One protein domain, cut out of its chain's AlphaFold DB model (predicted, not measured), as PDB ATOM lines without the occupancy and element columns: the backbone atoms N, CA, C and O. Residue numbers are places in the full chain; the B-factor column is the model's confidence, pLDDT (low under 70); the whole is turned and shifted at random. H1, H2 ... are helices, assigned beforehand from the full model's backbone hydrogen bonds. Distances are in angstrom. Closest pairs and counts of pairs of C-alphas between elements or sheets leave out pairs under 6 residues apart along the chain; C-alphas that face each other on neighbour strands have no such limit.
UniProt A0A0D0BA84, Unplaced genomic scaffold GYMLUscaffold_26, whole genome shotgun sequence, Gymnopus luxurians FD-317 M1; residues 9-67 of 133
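Overview. This is residues 9 to 67 of the 133 residues of an uncharacterized protein of Gymnopus luxurians FD-317 M1 (UniProt A0A0D0BA84). Three helices make an open, flat U: the longest, H2, is the base, and H1 and H3 stand from its two ends as arms, with empty space between them. The printed part has 59 residues, 53 of them in three named helices in the order H1, H2, H3, with no named strand: all helix. It is extended, with a radius of gyration of the C-alphas of 18.9 A, and spans 46 by 32 by 12 A.

Arrangement. H2, residues 27 to 47, and H3, residues 49 to 65, are close but not clearly touching; their closest C-alphas, of Lys 45 and Val 52, are 6.3 A apart. Their lines are about perpendicular, at 81 degrees. H1, residues 9 to 23, is apart from H2 and from H3. In H1, H2 and H3 every O i to N i+4 pair is within hydrogen-bond range.

Along the chain. H2 measures 30.2 A from first to last C-alpha, beginning at (37.837, 9.983, 67.194). H1 measures 20.8 A from C-alpha 9 at (37.151, -15.041, 81.528). H3 measures 24.6 A and ends at C-alpha 65, (66.411, 11.982, 95.267).

Size, cuts and confidence. The C-alphas farthest apart, of Glu 9 and Glu 50, are 49.7 A apart. The printed part has no cut, and both links are tight. Residues 64 to 67 have pLDDT under 70.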
ATOM      1  N   GLU A   9      38.214 -15.337  82.494       87.44
ATOM      2  CA  GLU A   9      37.151 -15.041  81.528       87.44
ATOM      3  C   GLU A   9      36.428 -13.731  81.870       87.44
ATOM      4  O   GLU A   9      36.259 -12.881  80.995       87.44
ATOM      5  N   ASP A  10      36.115 -13.495  83.152       89.00
ATOM      6  CA  ASP A  10      35.514 -12.232  83.607       89.00
ATOM      7  C   ASP A  10      36.413 -11.031  83.269       89.00
ATOM      8  O   ASP A  10      35.941  -9.965  82.863       89.00
ATOM      9  N   ARG A  11      37.736 -11.198  83.412       87.81
ATOM     10  CA  ARG A  11      38.721 -10.155  83.077       87.81
ATOM     11  C   ARG A  11      38.861  -9.964  81.573       87.81
ATOM     12  O   ARG A  11      39.067  -8.833  81.131       87.81
ATOM     13  N   ALA A  12      38.801 -11.039  80.791       89.56
ATOM     14  CA  ALA A  12      38.856 -10.970  79.334       89.56
ATOM     15  C   ALA A  12      37.632 -10.227  78.782       89.56
ATOM     16  O   ALA A  12      37.790  -9.280  78.012       89.56
ATOM     17  N   HIS A  13      36.445 -10.564  79.281       90.25
ATOM     18  CA  HIS A  13      35.196  -9.902  78.929       90.25
ATOM     19  C   HIS A  13      35.202  -8.413  79.319       90.25
ATOM     20  O   HIS A  13      34.841  -7.554  78.519       90.25
ATOM     21  N   GLU A  14      35.708  -8.056  80.506       89.12
ATOM     22  CA  GLU A  14      35.858  -6.648  80.917       89.12
ATOM     23  C   GLU A  14      36.794  -5.857  79.981       89.12
ATOM     24  O   GLU A  14      36.523  -4.698  79.649       89.12
ATOM     25  N   ARG A  15      37.880  -6.481  79.505       90.00
ATOM     26  CA  ARG A  15      38.793  -5.870  78.525       90.00
ATOM     27  C   ARG A  15      38.138  -5.690  77.161       90.00
ATOM     28  O   ARG A  15      38.388  -4.674  76.515       90.00
ATOM     29  N   GLU A  16      37.334  -6.648  76.724       88.25
ATOM     30  CA  GLU A  16      36.619  -6.584  75.450       88.25
ATOM     31  C   GLU A  16      35.541  -5.498  75.468       88.25
ATOM     32  O   GLU A  16      35.546  -4.624  74.602       88.25
ATOM     33  N   LEU A  17      34.736  -5.430  76.535       91.31
ATOM     34  CA  LEU A  17      33.780  -4.341  76.761       91.31
ATOM     35  C   LEU A  17      34.455  -2.962  76.781       91.31
ATOM     36  O   LEU A  17      33.881  -1.963  76.337       91.31
ATOM     37  N   TYR A  18      35.673  -2.874  77.324       86.12
ATOM     38  CA  TYR A  18      36.443  -1.635  77.307       86.12
ATOM     39  C   TYR A  18      36.903  -1.264  75.894       86.12
ATOM     40  O   TYR A  18      36.764  -0.106  75.504       86.12
ATOM     41  N   ARG A  19      37.429  -2.226  75.124       87.19
ATOM     42  CA  ARG A  19      37.844  -2.005  73.728       87.19
ATOM     43  C   ARG A  19      36.669  -1.567  72.873       87.19
ATOM     44  O   ARG A  19      36.742  -0.507  72.271       87.19
ATOM     45  N   GLU A  20      35.557  -2.290  72.942       87.88
ATOM     46  CA  GLU A  20      34.342  -1.960  72.203       87.88
ATOM     47  C   GLU A  20      33.840  -0.547  72.549       87.88
ATOM     48  O   GLU A  20      33.450   0.223  71.674       87.88
ATOM     49  N   ARG A  21      33.908  -0.149  73.826       88.12
ATOM     50  CA  ARG A  21      33.575   1.219  74.243       88.12
ATOM     51  C   ARG A  21      34.511   2.261  73.638       88.12
ATOM     52  O   ARG A  21      34.047   3.356  73.341       88.12
ATOM     53  N   VAL A  22      35.805   1.967  73.528       85.69
ATOM     54  CA  VAL A  22      36.798   2.868  72.927       85.69
ATOM     55  C   VAL A  22      36.606   2.950  71.415       85.69
ATOM     56  O   VAL A  22      36.603   4.056  70.888       85.69
ATOM     57  N   ASP A  23      36.367   1.827  70.743       81.56
ATOM     58  CA  ASP A  23      36.141   1.765  69.294       81.56
ATOM     59  C   ASP A  23      34.838   2.471  68.890       81.56
ATOM     60  O   ASP A  23      34.750   3.070  67.822       81.56
ATOM     61  N   LYS A  24      33.839   2.472  69.780       88.00
ATOM     62  CA  LYS A  24      32.594   3.241  69.628       88.00
ATOM     63  C   LYS A  24      32.746   4.736  69.936       88.00
ATOM     64  O   LYS A  24      31.770   5.473  69.792       88.00
ATOM     65  N   GLN A  25      33.906   5.212  70.402       85.31
ATOM     66  CA  GLN A  25      34.115   6.650  70.574       85.31
ATOM     67  C   GLN A  25      34.439   7.305  69.239       85.31
ATOM     68  O   GLN A  25      35.332   6.876  68.518       85.31
ATOM     69  N   ASP A  26      33.761   8.416  68.974       89.19
ATOM     70  CA  ASP A  26      34.087   9.284  67.853       89.19
ATOM     71  C   ASP A  26      35.517   9.857  68.018       89.19
ATOM     72  O   ASP A  26      35.778  10.599  68.982       89.19
ATOM     73  N   PRO A  27      36.455   9.524  67.109       88.69
ATOM     74  CA  PRO A  27      37.837   9.983  67.194       88.69
ATOM     75  C   PRO A  27      37.954  11.511  67.103       88.69
ATOM     76  O   PRO A  27      38.841  12.085  67.743       88.69
ATOM     77  N   GLU A  28      37.050  12.190  66.391       90.06
ATOM     78  CA  GLU A  28      37.057  13.653  66.289       90.06
ATOM     79  C   GLU A  28      36.658  14.300  67.617       90.06
ATOM     80  O   GLU A  28      37.320  15.227  68.097       90.06
ATOM     81  N   ALA A  29      35.628  13.769  68.279       88.00
ATOM     82  CA  ALA A  29      35.229  14.218  69.608       88.00
ATOM     83  C   ALA A  29      36.334  13.986  70.658       88.00
ATOM     84  O   ALA A  29      36.536  14.819  71.554       88.00
ATOM     85  N   ILE A  30      37.078  12.878  70.549       90.00
ATOM     86  CA  ILE A  30      38.245  12.600  71.399       90.00
ATOM     87  C   ILE A  30      39.339  13.644  71.164       90.00
ATOM     88  O   ILE A  30      39.852  14.217  72.133       90.00
ATOM     89  N   GLU A  31      39.697  13.909  69.907       92.75
ATOM     90  CA  GLU A  31      40.766  14.853  69.586       92.75
ATOM     91  C   GLU A  31      40.380  16.285  69.965       92.75
ATOM     92  O   GLU A  31      41.175  16.992  70.583       92.75
ATOM     93  N   LYS A  32      39.119  16.684  69.763       95.25
ATOM     94  CA  LYS A  32      38.597  17.976  70.229       95.25
ATOM     95  C   LYS A  32      38.732  18.137  71.744       95.25
ATOM     96  O   LYS A  32      39.165  19.186  72.223       95.25
ATOM     97  N   ARG A  33      38.423  17.094  72.523       93.81
ATOM     98  CA  ARG A  33      38.604  17.104  73.986       93.81
ATOM     99  C   ARG A  33      40.080  17.212  74.377       93.81
ATOM    100  O   ARG A  33      40.411  17.896  75.348       93.81
ATOM    101  N   ARG A  34      40.972  16.528  73.657       94.75
ATOM    102  CA  ARG A  34      42.425  16.622  73.873       94.75
ATOM    103  C   ARG A  34      42.936  18.023  73.566       94.75
ATOM    104  O   ARG A  34      43.678  18.572  74.376       94.75
ATOM    105  N   GLU A  35      42.484  18.619  72.471       95.38
ATOM    106  CA  GLU A  35      42.860  19.973  72.079       95.38
ATOM    107  C   GLU A  35      42.388  21.004  73.105       95.38
ATOM    108  O   GLU A  35      43.183  21.808  73.583       95.38
ATOM    109  N   GLN A  36      41.139  20.912  73.566       94.56
ATOM    110  CA  GLN A  36      40.641  21.771  74.644       94.56
ATOM    111  C   GLN A  36      41.496  21.664  75.913       94.56
ATOM    112  O   GLN A  36      41.816  22.680  76.531       94.56
ATOM    113  N   LYS A  37      41.927  20.451  76.285       95.38
ATOM    114  CA  LYS A  37      42.845  20.253  77.416       95.38
ATOM    115  C   LYS A  37      44.220  20.874  77.167       95.38
ATOM    116  O   LYS A  37      44.756  21.501  78.079       95.38
ATOM    117  N   ARG A  38      44.787  20.740  75.958       96.69
ATOM    118  CA  ARG A  38      46.058  21.389  75.581       96.69
ATOM    119  C   ARG A  38      45.954  22.908  75.709       96.69
ATOM    120  O   ARG A  38      46.815  23.525  76.334       96.69
ATOM    121  N   GLN A  39      44.878  23.493  75.192       95.31
ATOM    122  CA  GLN A  39      44.624  24.932  75.255       95.31
ATOM    123  C   GLN A  39      44.412  25.419  76.691       95.31
ATOM    124  O   GLN A  39      45.010  26.414  77.101       95.31
ATOM    125  N   ALA A  40      43.625  24.698  77.495       95.69
ATOM    126  CA  ALA A  40      43.430  25.015  78.909       95.69
ATOM    127  C   ALA A  40      44.756  24.982  79.683       95.69
ATOM    128  O   ALA A  40      45.053  25.899  80.447       95.69
ATOM    129  N   TRP A  41      45.595  23.975  79.427       94.31
ATOM    130  CA  TRP A  41      46.933  23.905  80.005       94.31
ATOM    131  C   TRP A  41      47.824  25.066  79.553       94.31
ATOM    132  O   TRP A  41      48.542  25.646  80.364       94.31
ATOM    133  N   HIS A  42      47.766  25.450  78.276       95.56
ATOM    134  CA  HIS A  42      48.515  26.599  77.770       95.56
ATOM    135  C   HIS A  42      48.116  27.895  78.485       95.56
ATOM    136  O   HIS A  42      48.980  28.617  78.981       95.56
ATOM    137  N   ARG A  43      46.809  28.149  78.613       96.00
ATOM    138  CA  ARG A  43      46.269  29.303  79.348       96.00
ATOM    139  C   ARG A  43      46.692  29.288  80.813       96.00
ATOM    140  O   ARG A  43      47.148  30.306  81.320       96.00
ATOM    141  N   TYR A  44      46.619  28.129  81.467       95.31
ATOM    142  CA  TYR A  44      47.078  27.968  82.844       95.31
ATOM    143  C   TYR A  44      48.554  28.347  83.009       95.31
ATOM    144  O   TYR A  44      48.882  29.091  83.930       95.31
ATOM    145  N   LYS A  45      49.434  27.881  82.110       95.25
ATOM    146  CA  LYS A  45      50.871  28.194  82.169       95.25
ATOM    147  C   LYS A  45      51.152  29.688  82.039       95.25
ATOM    148  O   LYS A  45      52.039  30.185  82.724       95.25
ATOM    149  N   LEU A  46      50.419  30.377  81.163       94.12
ATOM    150  CA  LEU A  46      50.558  31.822  80.980       94.12
ATOM    151  C   LEU A  46      50.068  32.596  82.204       94.12
ATOM    152  O   LEU A  46      50.731  33.531  82.633       94.12
ATOM    153  N   ALA A  47      48.936  32.187  82.781       94.38
ATOM    154  CA  ALA A  47      48.363  32.841  83.953       94.38
ATOM    155  C   ALA A  47      49.122  32.533  85.258       94.38
ATOM    156  O   ALA A  47      49.061  33.318  86.195       94.38
ATOM    157  N   ASN A  48      49.829  31.398  85.337       94.75
ATOM    158  CA  ASN A  48      50.472  30.919  86.567       94.75
ATOM    159  C   ASN A  48      51.929  30.474  86.332       94.75
ATOM    160  O   ASN A  48      52.268  29.308  86.576       94.75
ATOM    161  N   PRO A  49      52.824  31.369  85.876       93.25
ATOM    162  CA  PRO A  49      54.208  31.004  85.576       93.25
ATOM    163  C   PRO A  49      54.967  30.497  86.813       93.25
ATOM    164  O   PRO A  49      55.801  29.598  86.699       93.25
ATOM    165  N   GLU A  50      54.654  31.010  88.005       92.94
ATOM    166  CA  GLU A  50      55.286  30.586  89.262       92.94
ATOM    167  C   GLU A  50      54.936  29.145  89.632       92.94
ATOM    168  O   GLU A  50      55.825  28.347  89.919       92.94
ATOM    169  N   LYS A  51      53.660  28.757  89.511       91.06
ATOM    170  CA  LYS A  51      53.222  27.374  89.757       91.06
ATOM    171  C   LYS A  51      53.824  26.380  88.773       91.06
ATOM    172  O   LYS A  51      54.023  25.212  89.105       91.06
ATOM    173  N   VAL A  52      54.122  26.823  87.554       91.31
ATOM    174  CA  VAL A  52      54.846  25.999  86.580       91.31
ATOM    175  C   VAL A  52      56.295  25.794  87.022       91.31
ATOM    176  O   VAL A  52      56.771  24.661  86.968       91.31
ATOM    177  N   LYS A  53      56.977  26.847  87.488       92.38
ATOM    178  CA  LYS A  53      58.351  26.756  88.004       92.38
ATOM    179  C   LYS A  53      58.437  25.872  89.252       92.38
ATOM    180  O   LYS A  53      59.251  24.957  89.263       92.38
ATOM    181  N   GLU A  54      57.542  26.059  90.221       92.44
ATOM    182  CA  GLU A  54      57.443  25.236  91.441       92.44
ATOM    183  C   GLU A  54      57.288  23.744  91.093       92.44
ATOM    184  O   GLU A  54      58.013  22.882  91.588       92.44
ATOM    185  N   ASN A  55      56.388  23.421  90.159       90.38
ATOM    186  CA  ASN A  55      56.208  22.043  89.707       90.38
ATOM    187  C   ASN A  55      57.440  21.489  88.980       90.38
ATOM    188  O   ASN A  55      57.757  20.309  89.142       90.38
ATOM    189  N   GLN A  56      58.136  22.297  88.175       89.81
ATOM    190  CA  GLN A  56      59.382  21.874  87.527       89.81
ATOM    191  C   GLN A  56      60.489  21.606  88.549       89.81
ATOM    192  O   GLN A  56      61.198  20.604  88.431       89.81
ATOM    193  N   GLU A  57      60.615  22.456  89.564       89.12
ATOM    194  CA  GLU A  57      61.581  22.297  90.647       89.12
ATOM    195  C   GLU A  57      61.296  21.040  91.464       89.12
ATOM    196  O   GLU A  57      62.167  20.180  91.578       89.12
ATOM    197  N   LYS A  58      60.045  20.832  91.877       87.62
ATOM    198  CA  LYS A  58      59.620  19.611  92.570       87.62
ATOM    199  C   LYS A  58      59.898  18.347  91.753       87.62
ATOM    200  O   LYS A  58      60.330  17.328  92.286       87.62
ATOM    201  N   GLN A  59      59.681  18.385  90.435       83.94
ATOM    202  CA  GLN A  59      60.033  17.268  89.549       83.94
ATOM    203  C   GLN A  59      61.549  17.049  89.475       83.94
ATOM    204  O   GLN A  59      62.005  15.905  89.448       83.94
ATOM    205  N   ARG A  60      62.346  18.124  89.468       85.69
ATOM    206  CA  ARG A  60      63.810  18.051  89.500       85.69
ATOM    207  C   ARG A  60      64.314  17.476  90.823       85.69
ATOM    208  O   ARG A  60      65.203  16.633  90.799       85.69
ATOM    209  N   GLU A  61      63.751  17.886  91.952       82.31
ATOM    210  CA  GLU A  61      64.087  17.357  93.277       82.31
ATOM    211  C   GLU A  61      63.763  15.874  93.403       82.31
ATOM    212  O   GLU A  61      64.617  15.098  93.825       82.31
ATOM    213  N   ARG A  62      62.585  15.444  92.932       79.06
ATOM    214  CA  ARG A  62      62.240  14.016  92.876       79.06
ATOM    215  C   ARG A  62      63.253  13.209  92.068       79.06
ATOM    216  O   ARG A  62      63.611  12.114  92.476       79.06
ATOM    217  N   ARG A  63      63.735  13.745  90.941       73.94
ATOM    218  CA  ARG A  63      64.790  13.094  90.145       73.94
ATOM    219  C   ARG A  63      66.125  13.053  90.887       73.94
ATOM    220  O   ARG A  63      66.788  12.028  90.853       73.94
ATOM    221  N   LYS A  64      66.501  14.132  91.582       68.75
ATOM    222  CA  LYS A  64      67.730  14.184  92.391       68.75
ATOM    223  C   LYS A  64      67.708  13.170  93.537       68.75
ATOM    224  O   LYS A  64      68.730  12.540  93.772       68.75
ATOM    225  N   LEU A  65      66.564  12.978  94.200       58.53
ATOM    226  CA  LEU A  65      66.411  11.982  95.267       58.53
ATOM    227  C   LEU A  65      66.630  10.548  94.757       58.53
ATOM    228  O   LEU A  65      67.201   9.738  95.465       58.53
ATOM    229  N   VAL A  66      66.267  10.258  93.504       58.03
ATOM    230  CA  VAL A  66      66.519   8.951  92.860       58.03
ATOM    231  C   VAL A  66      68.005   8.727  92.524       58.03
ATOM    232  O   VAL A  66      68.400   7.606  92.242       58.03
ATOM    233  N   THR A  67      68.845   9.770  92.525       54.06
ATOM    234  CA  THR A  67      70.245   9.677  92.055       54.06
ATOM    235  C   THR A  67      71.280   9.787  93.179       54.06
ATOM    236  O   THR A  67      72.463   9.954  92.890       54.06
TER     237      THR A  67